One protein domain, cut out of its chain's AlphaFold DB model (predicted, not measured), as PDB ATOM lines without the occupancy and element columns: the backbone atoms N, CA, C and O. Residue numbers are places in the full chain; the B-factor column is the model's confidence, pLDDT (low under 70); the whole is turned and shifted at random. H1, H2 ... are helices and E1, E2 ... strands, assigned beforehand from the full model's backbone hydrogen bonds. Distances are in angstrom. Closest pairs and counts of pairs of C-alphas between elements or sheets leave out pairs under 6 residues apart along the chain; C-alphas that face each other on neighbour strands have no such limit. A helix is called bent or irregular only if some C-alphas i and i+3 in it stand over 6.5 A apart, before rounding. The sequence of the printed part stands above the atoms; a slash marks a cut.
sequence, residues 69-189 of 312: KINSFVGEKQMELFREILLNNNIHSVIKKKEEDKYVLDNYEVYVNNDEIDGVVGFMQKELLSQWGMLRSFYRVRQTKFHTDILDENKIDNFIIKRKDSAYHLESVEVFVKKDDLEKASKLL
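Overview. This is residues 69 to 189 of the 312 residues of the protein "DUF2007 domain-containing protein" of Bacteroidetes bacterium (UniProt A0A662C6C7). What is the main picture? Two small lobes stand side by side, each a three-stranded sheet with a helix lying lengthwise over its inner strand: E1, E3, E2 with H1, and E4, E6, E5 with H3. E5 is in the middle, where it meets E1 and H1; kinked H2 leads from the first lobe to the second, and H4 packs on E4 at the far side. What are the figures? The 121 printed residues hold four named helices and six named strands, in the order E1 H1 E2 E3 H2 E4 H3 E5 E6 H4; both sheets are antiparallel and the class is mixed, helices and strands. The whole is compact, with a radius of gyration of the C-alphas of 13.9 A and spans of 40 by 37 by 25 A.

Along the chain. Where are the first elements? E1 is residues 69 to 73, from C-alpha 69 at (304.247, 237.413, 318.615); H1 is 76 to 88, 18.2 A long; E2 is 93 to 97; E3 is 108 to 113. H2, residues 114 to 131, is 25.1 A long with a kink of 50 degrees near residue 124. What follows? E4 is residues 132 to 138, from C-alpha 132 at (309.644, 217.147, 314.198); H3 is 141 to 153, 18.4 A; E5 is 158 to 164, 19.9 A; E6 is 170 to 178, 24.3 A. H4, residues 179 to 189, ends at C-alpha 189 at (302.222, 209.489, 327.588). H2 and H4 are irregular: C-alphas 115 and 118 are 7.1 A apart, and C-alphas 180 and 183 are 7.4 A apart.

Arrangement. What joins the strands? N 70 and O 110 of E1 and E3 are 2.9 A apart, N 96 and O 109 in the hairpin E2 and E3 2.8 A, N 135 and O 175 of E4 and E6 2.8 A, and N 161 and O 174 in the hairpin E5 and E6 2.9 A, each within hydrogen-bond range. E1, H1, E2 and E4, H3, E5 are split strand-helix-strand units, two same-way strands with another strand between them in the sheet, with right-handed crossovers. Where are the helices? H1 runs along E3, over it at a height over the sheet of 8.7 A, and its Gln 78 has its C-alpha 4.3 A from that of Phe 159 in E5, their closest pair. H3 runs along E6 at a height of 9.6 A, and only just touches H4, with 3 pairs of C-alphas within 8 A, the closest Leu 151 and Ala 185 at 6.9 A. Are the helix backbones complete? Every O i to N i+4 pair is within hydrogen-bond range in H1 and H3, against 8 of 14 in H2 and 5 of 7 in H4.

Size, cuts and confidence. How large is it? The two C-alphas farthest apart, those of Asp 115 and Lys 187, are 39.9 A apart. Is anything cut or uncertain? The printed part has no cut, and no link is long. The model's confidence is under 70 at residues 99 to 106 and 165 to 169, and the mean pLDDT of the printed part is 85.4.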
ATOM      1  N   LYS A  69     304.360 238.610 317.776       84.94
ATOM      2  CA  LYS A  69     304.247 237.413 318.615       84.94
ATOM      3  C   LYS A  69     303.751 236.254 317.766       84.94
ATOM      4  O   LYS A  69     302.664 236.350 317.198       84.94
ATOM      5  N   ILE A  70     304.490 235.155 317.769       87.38
ATOM      6  CA  ILE A  70     304.118 233.942 317.032       87.38
ATOM      7  C   ILE A  70     303.745 232.782 317.948       87.38
ATOM      8  O   ILE A  70     303.058 231.864 317.509       87.38
ATOM      9  N   ASN A  71     304.161 232.813 319.216       90.69
ATOM     10  CA  ASN A  71     303.855 231.744 320.158       90.69
ATOM     11  C   ASN A  71     303.943 232.224 321.614       90.69
ATOM     12  O   ASN A  71     304.555 233.256 321.900       90.69
ATOM     13  N   SER A  72     303.325 231.481 322.531       89.31
ATOM     14  CA  SER A  72     303.443 231.710 323.973       89.31
ATOM     15  C   SER A  72     303.147 230.448 324.772       89.31
ATOM     16  O   SER A  72     302.314 229.644 324.358       89.31
ATOM     17  N   PHE A  73     303.802 230.268 325.920       90.69
ATOM     18  CA  PHE A  73     303.549 229.147 326.829       90.69
ATOM     19  C   PHE A  73     304.072 229.415 328.248       90.69
ATOM     20  O   PHE A  73     304.851 230.338 328.474       90.69
ATOM     21  N   VAL A  74     303.676 228.581 329.215       89.19
ATOM     22  CA  VAL A  74     304.217 228.607 330.590       89.19
ATOM     23  C   VAL A  74     305.611 227.995 330.717       89.19
ATOM     24  O   VAL A  74     306.333 228.324 331.651       89.19
ATOM     25  N   GLY A  75     305.973 227.070 329.828       89.44
ATOM     26  CA  GLY A  75     307.223 226.320 329.897       89.44
ATOM     27  C   GLY A  75     308.368 227.041 329.194       89.44
ATOM     28  O   GLY A  75     308.369 227.140 327.967       89.44
ATOM     29  N   GLU A  76     309.348 227.509 329.970       91.81
ATOM     30  CA  GLU A  76     310.556 228.182 329.469       91.81
ATOM     31  C   GLU A  76     311.310 227.310 328.468       91.81
ATOM     32  O   GLU A  76     311.563 227.730 327.344       91.81
ATOM     33  N   LYS A  77     311.589 226.058 328.850       95.19
ATOM     34  CA  LYS A  77     312.345 225.102 328.037       95.19
ATOM     35  C   LYS A  77     311.702 224.881 326.665       95.19
ATOM     36  O   LYS A  77     312.401 224.862 325.656       95.19
ATOM     37  N   GLN A  78     310.375 224.760 326.618       96.56
ATOM     38  CA  GLN A  78     309.626 224.588 325.371       96.56
ATOM     39  C   GLN A  78     309.726 225.827 324.471       96.56
ATOM     40  O   GLN A  78     309.805 225.690 323.251       96.56
ATOM     41  N   MET A  79     309.697 227.032 325.049       94.62
ATOM     42  CA  MET A  79     309.791 228.282 324.286       94.62
ATOM     43  C   MET A  79     311.215 228.582 323.823       94.62
ATOM     44  O   MET A  79     311.384 229.015 322.683       94.62
ATOM     45  N   GLU A  80     312.226 228.291 324.641       94.75
ATOM     46  CA  GLU A  80     313.631 228.401 324.234       94.75
ATOM     47  C   GLU A  80     313.961 227.414 323.118       94.75
ATOM     48  O   GLU A  80     314.500 227.821 322.095       94.75
ATOM     49  N   LEU A  81     313.541 226.149 323.229       96.81
ATOM     50  CA  LEU A  81     313.755 225.180 322.154       96.81
ATOM     51  C   LEU A  81     313.058 225.609 320.855       96.81
ATOM     52  O   LEU A  81     313.641 225.507 319.777       96.81
ATOM     53  N   PHE A  82     311.825 226.122 320.932       95.62
ATOM     54  CA  PHE A  82     311.142 226.642 319.743       95.62
ATOM     55  C   PHE A  82     311.906 227.816 319.113       95.62
ATOM     56  O   PHE A  82     312.077 227.855 317.896       95.62
ATOM     57  N   ARG A  83     312.415 228.740 319.933       94.06
ATOM     58  CA  ARG A  83     313.264 229.848 319.482       94.06
ATOM     59  C   ARG A  83     314.558 229.344 318.833       94.06
ATOM     60  O   ARG A  83     314.896 229.788 317.741       94.06
ATOM     61  N   GLU A  84     315.262 228.401 319.450       94.00
ATOM     62  CA  GLU A  84     316.478 227.795 318.892       94.00
ATOM     63  C   GLU A  84     316.216 227.137 317.533       94.00
ATOM     64  O   GLU A  84     317.001 227.303 316.599       94.00
ATOM     65  N   ILE A  85     315.087 226.438 317.390       94.62
ATOM     66  CA  ILE A  85     314.659 225.859 316.113       94.62
ATOM     67  C   ILE A  85     314.500 226.954 315.049       94.62
ATOM     68  O   ILE A  85     314.991 226.779 313.936       94.62
ATOM     69  N   LEU A  86     313.863 228.083 315.369       91.56
ATOM     70  CA  LEU A  86     313.713 229.203 314.432       91.56
ATOM     71  C   LEU A  86     315.070 229.804 314.042       91.56
ATOM     72  O   LEU A  86     315.349 229.959 312.853       91.56
ATOM     73  N   LEU A  87     315.946 230.057 315.020       87.94
ATOM     74  CA  LEU A  87     317.288 230.597 314.779       87.94
ATOM     75  C   LEU A  87     318.120 229.681 313.870       87.94
ATOM     76  O   LEU A  87     318.767 230.159 312.939       87.94
ATOM     77  N   ASN A  88     318.047 228.364 314.080       91.19
ATOM     78  CA  ASN A  88     318.731 227.369 313.247       91.19
ATOM     79  C   ASN A  88     318.208 227.316 311.801       91.19
ATOM     80  O   ASN A  88     318.894 226.795 310.925       91.19
ATOM     81  N   ASN A  89     317.018 227.866 311.545       89.62
ATOM     82  CA  ASN A  89     316.430 227.999 310.212       89.62
ATOM     83  C   ASN A  89     316.518 229.442 309.682       89.62
ATOM     84  O   ASN A  89     315.777 229.819 308.778       89.62
ATOM     85  N   ASN A  90     317.453 230.240 310.211       89.31
ATOM     86  CA  ASN A  90     317.696 231.634 309.826       89.31
ATOM     87  C   ASN A  90     316.489 232.564 310.026       89.31
ATOM     88  O   ASN A  90     316.366 233.552 309.310       89.31
ATOM     89  N   ILE A  91     315.613 232.257 310.986       87.62
ATOM     90  CA  ILE A  91     314.510 233.131 311.389       87.62
ATOM     91  C   ILE A  91     314.914 233.815 312.691       87.62
ATOM     92  O   ILE A  91     315.041 233.163 313.737       87.62
ATOM     93  N   HIS A  92     315.121 235.130 312.646       86.19
ATOM     94  CA  HIS A  92     315.496 235.871 313.840       86.19
ATOM     95  C   HIS A  92     314.339 235.897 314.842       86.19
ATOM     96  O   HIS A  92     313.203 236.254 314.530       86.19
ATOM     97  N   SER A  93     314.631 235.485 316.074       86.56
ATOM     98  CA  SER A  93     313.615 235.360 317.110       86.56
ATOM     99  C   SER A  93     314.138 235.691 318.503       86.56
ATOM    100  O   SER A  93     315.276 235.385 318.881       86.56
ATOM    101  N   VAL A  94     313.258 236.307 319.289       84.62
ATOM    102  CA  VAL A  94     313.510 236.708 320.674       84.62
ATOM    103  C   VAL A  94     312.427 236.147 321.585       84.62
ATOM    104  O   VAL A  94     311.271 235.996 321.184       84.62
ATOM    105  N   ILE A  95     312.808 235.833 322.819       86.06
ATOM    106  CA  ILE A  95     311.897 235.369 323.860       86.06
ATOM    107  C   ILE A  95     311.732 236.462 324.910       86.06
ATOM    108  O   ILE A  95     312.695 237.125 325.299       86.06
ATOM    109  N   LYS A  96     310.500 236.656 325.372       82.62
ATOM    110  CA  LYS A  96     310.173 237.565 326.466       82.62
ATOM    111  C   LYS A  96     309.529 236.777 327.595       82.62
ATOM    112  O   LYS A  96     308.517 236.114 327.378       82.62
ATOM    113  N   LYS A  97     310.088 236.899 328.799       83.25
ATOM    114  CA  LYS A  97     309.451 236.436 330.033       83.25
ATOM    115  C   LYS A  97     308.513 237.528 330.560       83.25
ATOM    116  O   LYS A  97     308.926 238.682 330.679       83.25
ATOM    117  N   LYS A  98     307.256 237.189 330.843       73.81
ATOM    118  CA  LYS A  98     306.331 238.055 331.587       73.81
ATOM    119  C   LYS A  98     306.637 237.960 333.076       73.81
ATOM    120  O   LYS A  98     306.992 236.886 333.558       73.81
ATOM    121  N   GLU A  99     306.527 239.083 333.785       60.44
ATOM    122  CA  GLU A  99     306.636 239.084 335.243       60.44
ATOM    123  C   GLU A  99     305.564 238.164 335.849       60.44
ATOM    124  O   GLU A  99     304.474 238.016 335.292       60.44
ATOM    125  N   GLU A 100     305.912 237.502 336.956       51.53
ATOM    126  CA  GLU A 100     305.062 236.536 337.656       51.53
ATOM    127  C   GLU A 100     303.838 237.234 338.263       51.53
ATOM    128  O   GLU A 100     303.820 237.612 339.432       51.53
ATOM    129  N   ASP A 101     302.789 237.408 337.465       50.12
ATOM    130  CA  ASP A 101     301.451 237.671 337.977       50.12
ATOM    131  C   ASP A 101     300.735 236.327 338.160       50.12
ATOM    132  O   ASP A 101     300.713 235.482 337.263       50.12
ATOM    133  N   LYS A 102     300.111 236.133 339.326       47.22
ATOM    134  CA  LYS A 102     299.307 234.948 339.676       47.22
ATOM    135  C   LYS A 102     298.183 234.645 338.675       47.22
ATOM    136  O   LYS A 102     297.619 233.555 338.715       47.22
ATOM    137  N   TYR A 103     297.838 235.595 337.804       44.81
ATOM    138  CA  TYR A 103     296.816 235.442 336.769       44.81
ATOM    139  C   TYR A 103     297.373 235.189 335.358       44.81
ATOM    140  O   TYR A 103     296.594 234.958 334.430       44.81
ATOM    141  N   VAL A 104     298.696 235.214 335.161       52.75
ATOM    142  CA  VAL A 104     299.306 234.985 333.846       52.75
ATOM    143  C   VAL A 104     299.543 233.490 333.645       52.75
ATOM    144  O   VAL A 104     300.413 232.870 334.244       52.75
ATOM    145  N   LEU A 105     298.743 232.906 332.753       57.97
ATOM    146  CA  LEU A 105     298.878 231.517 332.307       57.97
ATOM    147  C   LEU A 105     299.907 231.341 331.179       57.97
ATOM    148  O   LEU A 105     300.001 230.247 330.653       57.97
ATOM    149  N   ASP A 106     300.610 232.385 330.737       65.31
ATOM    150  CA  ASP A 106     301.614 232.327 329.664       65.31
ATOM    151  C   ASP A 106     302.799 233.215 330.022       65.31
ATOM    152  O   ASP A 106     302.775 234.423 329.780       65.31
ATOM    153  N   ASN A 107     303.834 232.605 330.587       82.19
ATOM    154  CA  ASN A 107     304.958 233.344 331.156       82.19
ATOM    155  C   ASN A 107     306.062 233.626 330.139       82.19
ATOM    156  O   ASN A 107     306.911 234.468 330.398       82.19
ATOM    157  N   TYR A 108     306.050 232.957 328.988       88.38
ATOM    158  CA  TYR A 108     307.074 233.083 327.958       88.38
ATOM    159  C   TYR A 108     306.420 233.296 326.596       88.38
ATOM    160  O   TYR A 108     305.502 232.572 326.210       88.38
ATOM    161  N   GLU A 109     306.885 234.301 325.863       88.06
ATOM    162  CA  GLU A 109     306.369 234.679 324.548       88.06
ATOM    163  C   GLU A 109     307.509 234.744 323.533       88.06
ATOM    164  O   GLU A 109     308.552 235.333 323.809       88.06
ATOM    165  N   VAL A 110     307.300 234.161 322.350       89.62
ATOM    166  CA  VAL A 110     308.277 234.169 321.253       89.62
ATOM    167  C   VAL A 110     307.831 235.148 320.174       89.62
ATOM    168  O   VAL A 110     306.681 235.118 319.713       89.62
ATOM    169  N   TYR A 111     308.768 235.997 319.766       87.12
ATOM    170  CA  TYR A 111     308.600 237.042 318.766       87.12
ATOM    171  C   TYR A 111     309.573 236.853 317.608       87.12
ATOM    172  O   TYR A 111     310.693 236.389 317.811       87.12
ATOM    173  N   VAL A 112     309.150 237.265 316.415       86.25
ATOM    174  CA  VAL A 112     309.967 237.345 315.190       86.25
ATOM    175  C   VAL A 112     309.789 238.706 314.539       86.25
ATOM    176  O   VAL A 112     308.810 239.396 314.846       86.25
ATOM    177  N   ASN A 113     310.673 239.072 313.613       82.25
ATOM    178  CA  ASN A 113     310.453 240.267 312.808       82.25
ATOM    179  C   ASN A 113     309.245 240.102 311.867       82.25
ATOM    180  O   ASN A 113     308.900 239.009 311.419       82.25
ATOM    181  N   ASN A 114     308.563 241.207 311.580       78.25
ATOM    182  CA  ASN A 114     307.325 241.257 310.809       78.25
ATOM    183  C   ASN A 114     307.546 240.828 309.357       78.25
ATOM    184  O   ASN A 114     306.666 240.218 308.758       78.25
ATOM    185  N   ASP A 115     308.703 241.164 308.799       81.19
ATOM    186  CA  ASP A 115     309.146 240.761 307.469       81.19
ATOM    187  C   ASP A 115     309.534 239.275 307.393       81.19
ATOM    188  O   ASP A 115     309.552 238.708 306.305       81.19
ATOM    189  N   GLU A 116     309.748 238.611 308.532       84.94
ATOM    190  CA  GLU A 116     310.051 237.177 308.609       84.94
ATOM    191  C   GLU A 116     308.809 236.298 308.839       84.94
ATOM    192  O   GLU A 116     308.915 235.069 308.837       84.94
ATOM    193  N   ILE A 117     307.613 236.885 309.001       81.69
ATOM    194  CA  ILE A 117     306.368 236.132 309.260       81.69
ATOM    195  C   ILE A 117     306.094 235.103 308.158       81.69
ATOM    196  O   ILE A 117     305.765 233.955 308.459       81.69
ATOM    197  N   ASP A 118     306.259 235.481 306.890       79.75
ATOM    198  CA  ASP A 118     306.050 234.562 305.765       79.75
ATOM    199  C   ASP A 118     307.062 233.404 305.791       79.75
ATOM    200  O   ASP A 118     306.716 232.260 305.478       79.75
ATOM    201  N   GLY A 119     308.290 233.678 306.246       84.19
ATOM    202  CA  GLY A 119     309.323 232.674 306.492       84.19
ATOM    203  C   GLY A 119     308.916 231.689 307.587       84.19
ATOM    204  O   GLY A 119     309.011 230.479 307.384       84.19
ATOM    205  N   VAL A 120     308.361 232.182 308.698       87.00
ATOM    206  CA  VAL A 120     307.798 231.330 309.761       87.00
ATOM    207  C   VAL A 120     306.681 230.449 309.214       87.00
ATOM    208  O   VAL A 120     306.686 229.244 309.451       87.00
ATOM    209  N   VAL A 121     305.734 231.007 308.458       83.62
ATOM    210  CA  VAL A 121     304.634 230.221 307.876       83.62
ATOM    211  C   VAL A 121     305.177 229.129 306.950       83.62
ATOM    212  O   VAL A 121     304.759 227.973 307.058       83.62
ATOM    213  N   GLY A 122     306.143 229.462 306.089       82.31
ATOM    214  CA  GLY A 122     306.798 228.507 305.195       82.31
ATOM    215  C   GLY A 122     307.519 227.385 305.945       82.31
ATOM    216  O   GLY A 122     307.302 226.206 305.642       82.31
ATOM    217  N   PHE A 123     308.308 227.740 306.961       87.56
ATOM    218  CA  PHE A 123     309.005 226.797 307.836       87.56
ATOM    219  C   PHE A 123     308.020 225.832 308.508       87.56
ATOM    220  O   PHE A 123     308.164 224.612 308.414       87.56
ATOM    221  N   MET A 124     306.961 226.370 309.115       84.19
ATOM    222  CA  MET A 124     305.962 225.601 309.860       84.19
ATOM    223  C   MET A 124     305.185 224.619 308.972       84.19
ATOM    224  O   MET A 124     304.794 223.550 309.437       84.19
ATOM    225  N   GLN A 125     304.959 224.960 307.699       79.62
ATOM    226  CA  GLN A 125     304.205 224.124 306.757       79.62
ATOM    227  C   GLN A 125     305.042 223.034 306.078       79.62
ATOM    228  O   GLN A 125     304.478 222.027 305.647       79.62
ATOM    229  N   LYS A 126     306.358 223.227 305.933       78.88
ATOM    230  CA  LYS A 126     307.204 222.352 305.101       78.88
ATOM    231  C   LYS A 126     308.363 221.739 305.871       78.88
ATOM    232  O   LYS A 126     308.542 220.525 305.864       78.88
ATOM    233  N   GLU A 127     309.158 222.584 306.509       81.25
ATOM    234  CA  GLU A 127     310.472 222.208 307.027       81.25
ATOM    235  C   GLU A 127     310.390 221.662 308.447       81.25
ATOM    236  O   GLU A 127     311.048 220.667 308.753       81.25
ATOM    237  N   LEU A 128     309.519 222.219 309.290       85.19
ATOM    238  CA  LEU A 128     309.332 221.752 310.661       85.19
ATOM    239  C   LEU A 128     308.972 220.263 310.698       85.19
ATOM    240  O   LEU A 128     309.591 219.473 311.415       85.19
ATOM    241  N   LEU A 129     308.017 219.872 309.851       82.31
ATOM    242  CA  LEU A 129     307.527 218.502 309.743       82.31
ATOM    243  C   LEU A 129     308.553 217.537 309.138       82.31
ATOM    244  O   LEU A 129     308.281 216.339 309.066       82.31
ATOM    245  N   SER A 130     309.725 218.005 308.696       86.31
ATOM    246  CA  SER A 130     310.804 217.120 308.248       86.31
ATOM    247  C   SER A 130     311.516 216.455 309.431       86.31
ATOM    248  O   SER A 130     311.738 215.243 309.379       86.31
ATOM    249  N   GLN A 131     311.759 217.196 310.517       90.81
ATOM    250  CA  GLN A 131     312.529 216.755 311.693       90.81
ATOM    251  C   GLN A 131     311.652 216.487 312.925       90.81
ATOM    252  O   GLN A 131     311.966 215.615 313.740       90.81
ATOM    253  N   TRP A 132     310.533 217.201 313.043       95.12
ATOM    254  CA  TRP A 132     309.644 217.147 314.198       95.12
ATOM    255  C   TRP A 132     308.312 216.498 313.830       95.12
ATOM    256  O   TRP A 132     307.783 216.688 312.734       95.12
ATOM    257  N   GLY A 133     307.781 215.697 314.747       94.50
ATOM    258  CA  GLY A 133     306.465 215.080 314.641       94.50
ATOM    259  C   GLY A 133     305.512 215.673 315.671       94.50
ATOM    260  O   GLY A 133     305.891 215.860 316.827       94.50
ATOM    261  N   MET A 134     304.275 215.951 315.254       93.94
ATOM    262  CA  MET A 134     303.201 216.307 316.180       93.94
ATOM    263  C   MET A 134     302.821 215.060 316.982       93.94
ATOM    264  O   MET A 134     302.441 214.037 316.411       93.94
ATOM    265  N   LEU A 135     302.976 215.142 318.301       94.94
ATOM    266  CA  LEU A 135     302.714 214.052 319.233       94.94
ATOM    267  C   LEU A 135     301.234 213.989 319.617       94.94
ATOM    268  O   LEU A 135     300.615 212.930 319.536       94.94
ATOM    269  N   ARG A 136     300.688 215.116 320.086       92.12
ATOM    270  CA  ARG A 136     299.298 215.249 320.539       92.12
ATOM    271  C   ARG A 136     298.900 216.727 320.607       92.12
ATOM    272  O   ARG A 136     299.747 217.584 320.856       92.12
ATOM    273  N   SER A 137     297.611 217.008 320.440       90.88
ATOM    274  CA  SER A 137     297.001 218.306 320.735       90.88
ATOM    275  C   SER A 137     296.237 218.271 322.060       90.88
ATOM    276  O   SER A 137     295.618 217.274 322.431       90.88
ATOM    277  N   PHE A 138     296.284 219.383 322.784       88.06
ATOM    278  CA  PHE A 138     295.574 219.571 324.044       88.06
ATOM    279  C   PHE A 138     294.731 220.837 323.987       88.06
ATOM    280  O   PHE A 138     295.112 221.811 323.353       88.06
ATOM    281  N   TYR A 139     293.615 220.853 324.708       83.88
ATOM    282  CA  TYR A 139     292.699 222.001 324.738       83.88
ATOM    283  C   TYR A 139     292.890 222.885 325.981       83.88
ATOM    284  O   TYR A 139     292.366 223.992 326.052       83.88
ATOM    285  N   ARG A 140     293.674 222.414 326.960       82.88
ATOM    286  CA  ARG A 140     293.999 223.127 328.200       82.88
ATOM    287  C   ARG A 140     295.513 223.268 328.337       82.88
ATOM    288  O   ARG A 140     296.224 222.266 328.309       82.88
ATOM    289  N   VAL A 141     295.991 224.498 328.558       85.25
ATOM    290  CA  VAL A 141     297.423 224.815 328.764       85.25
ATOM    291  C   VAL A 141     298.019 223.993 329.909       85.25
ATOM    292  O   VAL A 141     299.147 223.517 329.807       85.25
ATOM    293  N   ARG A 142     297.242 223.783 330.978       84.00
ATOM    294  CA  ARG A 142     297.664 223.024 332.156       84.00
ATOM    295  C   ARG A 142     297.921 221.551 331.833       84.00
ATOM    296  O   ARG A 142     299.007 221.052 332.108       84.00
ATOM    297  N   GLN A 143     296.980 220.893 331.150       86.44
ATOM    298  CA  GLN A 143     297.171 219.524 330.668       86.44
ATOM    299  C   GLN A 143     298.391 219.421 329.749       86.44
ATOM    300  O   GLN A 143     299.187 218.498 329.905       86.44
ATOM    301  N   THR A 144     298.606 220.390 328.852       91.19
ATOM    302  CA  THR A 144     299.833 220.431 328.044       91.19
ATOM    303  C   THR A 144     301.077 220.456 328.924       91.19
ATOM    304  O   THR A 144     301.964 219.631 328.728       91.19
ATOM    305  N   LYS A 145     301.127 221.355 329.918       90.00
ATOM    306  CA  LYS A 145     302.276 221.497 330.823       90.00
ATOM    307  C   LYS A 145     302.585 220.194 331.557       90.00
ATOM    308  O   LYS A 145     303.736 219.781 331.628       90.00
ATOM    309  N   PHE A 146     301.558 219.498 332.030       89.06
ATOM    310  CA  PHE A 146     301.731 218.214 332.703       89.06
ATOM    311  C   PHE A 146     302.380 217.154 331.825       89.06
ATOM    312  O   PHE A 146     303.240 216.420 332.314       89.06
ATOM    313  N   HIS A 147     302.005 217.102 330.547       91.56
ATOM    314  CA  HIS A 147     302.591 216.169 329.593       91.56
ATOM    315  C   HIS A 147     304.002 216.595 329.175       91.56
ATOM    316  O   HIS A 147     304.870 215.734 329.069       91.56
ATOM    317  N   THR A 148     304.270 217.892 328.987       94.44
ATOM    318  CA  THR A 148     305.630 218.366 328.675       94.44
ATOM    319  C   THR A 148     306.599 218.113 329.826       94.44
ATOM    320  O   THR A 148     307.731 217.720 329.571       94.44
ATOM    321  N   ASP A 149     306.144 218.219 331.079       91.19
ATOM    322  CA  ASP A 149     306.960 217.889 332.258       91.19
ATOM    323  C   ASP A 149     307.354 216.410 332.279       91.19
ATOM    324  O   ASP A 149     308.522 216.080 332.462       91.19
ATOM    325  N   ILE A 150     306.404 215.518 331.977       90.38
ATOM    326  CA  ILE A 150     306.675 214.076 331.871       90.38
ATOM    327  C   ILE A 150     307.702 213.798 330.761       90.38
ATOM    328  O   ILE A 150     308.594 212.964 330.930       90.38
ATOM    329  N   LEU A 151     307.606 214.485 329.618       94.62
ATOM    330  CA  LEU A 151     308.593 214.366 328.540       94.62
ATOM    331  C   LEU A 151     309.973 214.877 328.982       94.62
ATOM    332  O   LEU A 151     310.981 214.216 328.722       94.62
ATOM    333  N   ASP A 152     310.019 216.005 329.688       94.56
ATOM    334  CA  ASP A 152     311.249 216.625 330.179       94.56
ATOM    335  C   ASP A 152     311.977 215.753 331.205       94.56
ATOM    336  O   ASP A 152     313.183 215.527 331.065       94.56
ATOM    337  N   GLU A 153     311.252 215.199 332.177       91.94
ATOM    338  CA  GLU A 153     311.761 214.239 333.168       91.94
ATOM    339  C   GLU A 153     312.378 213.001 332.501       91.94
ATOM    340  O   GLU A 153     313.367 212.439 332.977       91.94
ATOM    341  N   ASN A 154     311.841 212.612 331.342       92.94
ATOM    342  CA  ASN A 154     312.309 211.480 330.545       92.94
ATOM    343  C   ASN A 154     313.312 211.870 329.446       92.94
ATOM    344  O   ASN A 154     313.651 211.037 328.594       92.94
ATOM    345  N   LYS A 155     313.825 213.110 329.487       95.94
ATOM    346  CA  LYS A 155     314.827 213.656 328.559       95.94
ATOM    347  C   LYS A 155     314.395 213.559 327.092       95.94
ATOM    348  O   LYS A 155     315.203 213.217 326.231       95.94
ATOM    349  N   ILE A 156     313.117 213.810 326.819       96.75
ATOM    350  CA  ILE A 156     312.569 213.892 325.464       96.75
ATOM    351  C   ILE A 156     312.406 215.368 325.112       96.75
ATOM    352  O   ILE A 156     311.593 216.072 325.716       96.75
ATOM    353  N   ASP A 157     313.173 215.832 324.126       97.56
ATOM    354  CA  ASP A 157     313.066 217.202 323.630       97.56
ATOM    355  C   ASP A 157     311.672 217.438 323.056       97.56
ATOM    356  O   ASP A 157     311.192 216.693 322.195       97.56
ATOM    357  N   ASN A 158     311.025 218.492 323.539       97.75
ATOM    358  CA  ASN A 158     309.679 218.846 323.142       97.75
ATOM    359  C   ASN A 158     309.507 220.362 323.112       97.75
ATOM    360  O   ASN A 158     310.035 221.082 323.958       97.75
ATOM    361  N   PHE A 159     308.738 220.834 322.140       96.69
ATOM    362  CA  PHE A 159     308.258 222.208 322.096       96.69
ATOM    363  C   PHE A 159     306.768 222.201 321.764       96.69
ATOM    364  O   PHE A 159     306.196 221.162 321.422       96.69
ATOM    365  N   ILE A 160     306.122 223.355 321.893       95.25
ATOM    366  CA  ILE A 160     304.681 223.469 321.661       95.25
ATOM    367  C   ILE A 160     304.374 224.580 320.674       95.25
ATOM    368  O   ILE A 160     305.112 225.558 320.596       95.25
ATOM    369  N   ILE A 161     303.247 224.466 319.979       91.50
ATOM    370  CA  ILE A 161     302.664 225.531 319.161       91.50
ATOM    371  C   ILE A 161     301.229 225.764 319.621       91.50
ATOM    372  O   ILE A 161     300.417 224.838 319.648       91.50
ATOM    373  N   LYS A 162     300.899 227.010 319.971       88.88
ATOM    374  CA  LYS A 162     299.514 227.391 320.259       88.88
ATOM    375  C   LYS A 162     298.753 227.727 318.984       88.88
ATOM    376  O   LYS A 162     299.126 228.645 318.255       88.88
ATOM    377  N   ARG A 163     297.635 227.041 318.769       82.94
ATOM    378  CA  ARG A 163     296.628 227.379 317.762       82.94
ATOM    379  C   ARG A 163     295.529 228.208 318.402       82.94
ATOM    380  O   ARG A 163     295.048 227.896 319.494       82.94
ATOM    381  N   LYS A 164     295.154 229.285 317.724       74.25
ATOM    382  CA  LYS A 164     294.059 230.159 318.129       74.25
ATOM    383  C   LYS A 164     293.091 230.317 316.976       74.25
ATOM    384  O   LYS A 164     293.523 230.396 315.826       74.25
ATOM    385  N   ASP A 165     291.815 230.416 317.312       64.69
ATOM    386  CA  ASP A 165     290.782 230.718 316.337       64.69
ATOM    387  C   ASP A 165     290.818 232.201 315.910       64.69
ATOM    388  O   ASP A 165     291.607 233.017 316.400       64.69
ATOM    389  N   SER A 166     289.926 232.568 314.986       46.50
ATOM    390  CA  SER A 166     289.794 233.949 314.498       46.50
ATOM    391  C   SER A 166     289.385 234.969 315.574       46.50
ATOM    392  O   SER A 166     289.628 236.162 315.404       46.50
ATOM    393  N   ALA A 167     288.790 234.504 316.675       39.88
ATOM    394  CA  ALA A 167     288.402 235.310 317.829       39.88
ATOM    395  C   ALA A 167     289.499 235.335 318.914       39.88
ATOM    396  O   ALA A 167     289.296 235.891 319.993       39.88
ATOM    397  N   TYR A 168     290.689 234.803 318.610       56.06
ATOM    398  CA  TYR A 168     291.847 234.707 319.499       56.06
ATOM    399  C   TYR A 168     291.645 233.809 320.728       56.06
ATOM    400  O   TYR A 168     292.474 233.841 321.651       56.06
ATOM    401  N   HIS A 169     290.606 232.974 320.730       63.75
ATOM    402  CA  HIS A 169     290.436 231.931 321.728       63.75
ATOM    403  C   HIS A 169     291.429 230.799 321.472       63.75
ATOM    404  O   HIS A 169     291.821 230.532 320.335       63.75
ATOM    405  N   LEU A 170     291.889 230.161 322.551       70.31
ATOM    406  CA  LEU A 170     292.758 228.998 322.441       70.31
ATOM    407  C   LEU A 170     291.965 227.859 321.800       70.31
ATOM    408  O   LEU A 170     291.009 227.370 322.391       70.31
ATOM    409  N   GLU A 171     292.387 227.441 320.615       76.44
ATOM    410  CA  GLU A 171     291.807 226.292 319.930       76.44
ATOM    411  C   GLU A 171     292.490 225.015 320.412       76.44
ATOM    412  O   GLU A 171     291.835 224.069 320.835       76.44
ATOM    413  N   SER A 172     293.823 224.994 320.385       85.56
ATOM    414  CA  SER A 172     294.611 223.887 320.919       85.56
ATOM    415  C   SER A 172     296.066 224.281 321.165       85.56
ATOM    416  O   SER A 172     296.560 225.310 320.701       85.56
ATOM    417  N   VAL A 173     296.768 223.442 321.917       90.88
ATOM    418  CA  VAL A 173     298.215 223.468 322.089       90.88
ATOM    419  C   VAL A 173     298.763 222.159 321.537       90.88
ATOM    420  O   VAL A 173     298.507 221.086 322.086       90.88
ATOM    421  N   GLU A 174     299.484 222.246 320.428       93.69
ATOM    422  CA  GLU A 174     300.109 221.114 319.750       93.69
ATOM    423  C   GLU A 174     301.493 220.870 320.356       93.69
ATOM    424  O   GLU A 174     302.312 221.785 320.399       93.69
ATOM    425  N   VAL A 175     301.765 219.649 320.820       96.44
ATOM    426  CA  VAL A 175     303.086 219.243 321.322       96.44
ATOM    427  C   VAL A 175     303.848 218.538 320.214       96.44
ATOM    428  O   VAL A 175     303.334 217.608 319.590       96.44
ATOM    429  N   PHE A 176     305.091 218.951 320.003       97.06
ATOM    430  CA  PHE A 176     306.000 218.383 319.019       97.06
ATOM    431  C   PHE A 176     307.214 217.770 319.706       97.06
ATOM    432  O   PHE A 176     307.730 218.317 320.677       97.06
ATOM    433  N   VAL A 177     307.685 216.653 319.160       97.88
ATOM    434  CA  VAL A 177     308.923 215.970 319.564       97.88
ATOM    435  C   VAL A 177     309.736 215.613 318.324       97.88
ATOM    436  O   VAL A 177     309.208 215.626 317.206       97.88
ATOM    437  N   LYS A 178     311.021 215.294 318.490       96.56
ATOM    438  CA  LYS A 178     311.826 214.755 317.386       96.56
ATOM    439  C   LYS A 178     311.167 213.484 316.852       96.56
ATOM    440  O   LYS A 178     310.670 212.671 317.631       96.56
ATOM    441  N   LYS A 179     311.162 213.294 315.529       95.06
ATOM    442  CA  LYS A 179     310.518 212.119 314.908       95.06
ATOM    443  C   LYS A 179     311.017 210.790 315.469       95.06
ATOM    444  O   LYS A 179     310.203 209.901 315.703       95.06
ATOM    445  N   ASP A 180     312.313 210.694 315.740       95.69
ATOM    446  CA  ASP A 180     312.935 209.487 316.294       95.69
ATOM    447  C   ASP A 180     312.435 209.165 317.715       95.69
ATOM    448  O   ASP A 180     312.408 208.004 318.120       95.69
ATOM    449  N   ASP A 181     311.963 210.173 318.456       96.94
ATOM    450  CA  ASP A 181     311.385 210.019 319.792       96.94
ATOM    451  C   ASP A 181     309.856 209.867 319.778       96.94
ATOM    452  O   ASP A 181     309.268 209.593 320.824       96.94
ATOM    453  N   LEU A 182     309.183 210.009 318.631       95.19
ATOM    454  CA  LEU A 182     307.717 210.082 318.555       95.19
ATOM    455  C   LEU A 182     307.033 208.832 319.127       95.19
ATOM    456  O   LEU A 182     306.099 208.934 319.925       95.19
ATOM    457  N   GLU A 183     307.517 207.642 318.766       94.56
ATOM    458  CA  GLU A 183     306.960 206.381 319.268       94.56
ATOM    459  C   GLU A 183     307.214 206.213 320.774       94.56
ATOM    460  O   GLU A 183     306.322 205.809 321.525       94.56
ATOM    461  N   LYS A 184     308.425 206.558 321.229       94.69
ATOM    462  CA  LYS A 184     308.817 206.508 322.643       94.69
ATOM    463  C   LYS A 184     307.961 207.463 323.479       94.69
ATOM    464  O   LYS A 184     307.412 207.046 324.498       94.69
ATOM    465  N   ALA A 185     307.809 208.705 323.028       95.25
ATOM    466  CA  ALA A 185     307.004 209.737 323.669       95.25
ATOM    467  C   ALA A 185     305.524 209.339 323.724       95.25
ATOM    468  O   ALA A 185     304.901 209.421 324.780       95.25
ATOM    469  N   SER A 186     304.976 208.819 322.623       93.38
ATOM    470  CA  SER A 186     303.589 208.346 322.568       93.38
ATOM    471  C   SER A 186     303.340 207.200 323.551       93.38
ATOM    472  O   SER A 186     302.396 207.245 324.340       93.38
ATOM    473  N   LYS A 187     304.228 206.198 323.596       91.12
ATOM    474  CA  LYS A 187     304.129 205.101 324.573       91.12
ATOM    475  C   LYS A 187     304.229 205.599 326.013       91.12
ATOM    476  O   LYS A 187     303.497 205.095 326.860       91.12
ATOM    477  N   LEU A 188     305.112 206.556 326.288       90.50
ATOM    478  CA  LEU A 188     305.277 207.140 327.617       90.50
ATOM    479  C   LEU A 188     303.991 207.839 328.083       90.50
ATOM    480  O   LEU A 188     303.481 207.512 329.152       90.50
ATOM    481  N   LEU A 189     303.432 208.727 327.254       88.38
ATOM    482  CA  LEU A 189     302.222 209.489 327.588       88.38
ATOM    483  C   LEU A 189     300.937 208.649 327.585       88.38
ATOM    484  O   LEU A 189     299.942 209.072 328.159       88.38
TER     485      LEU A 189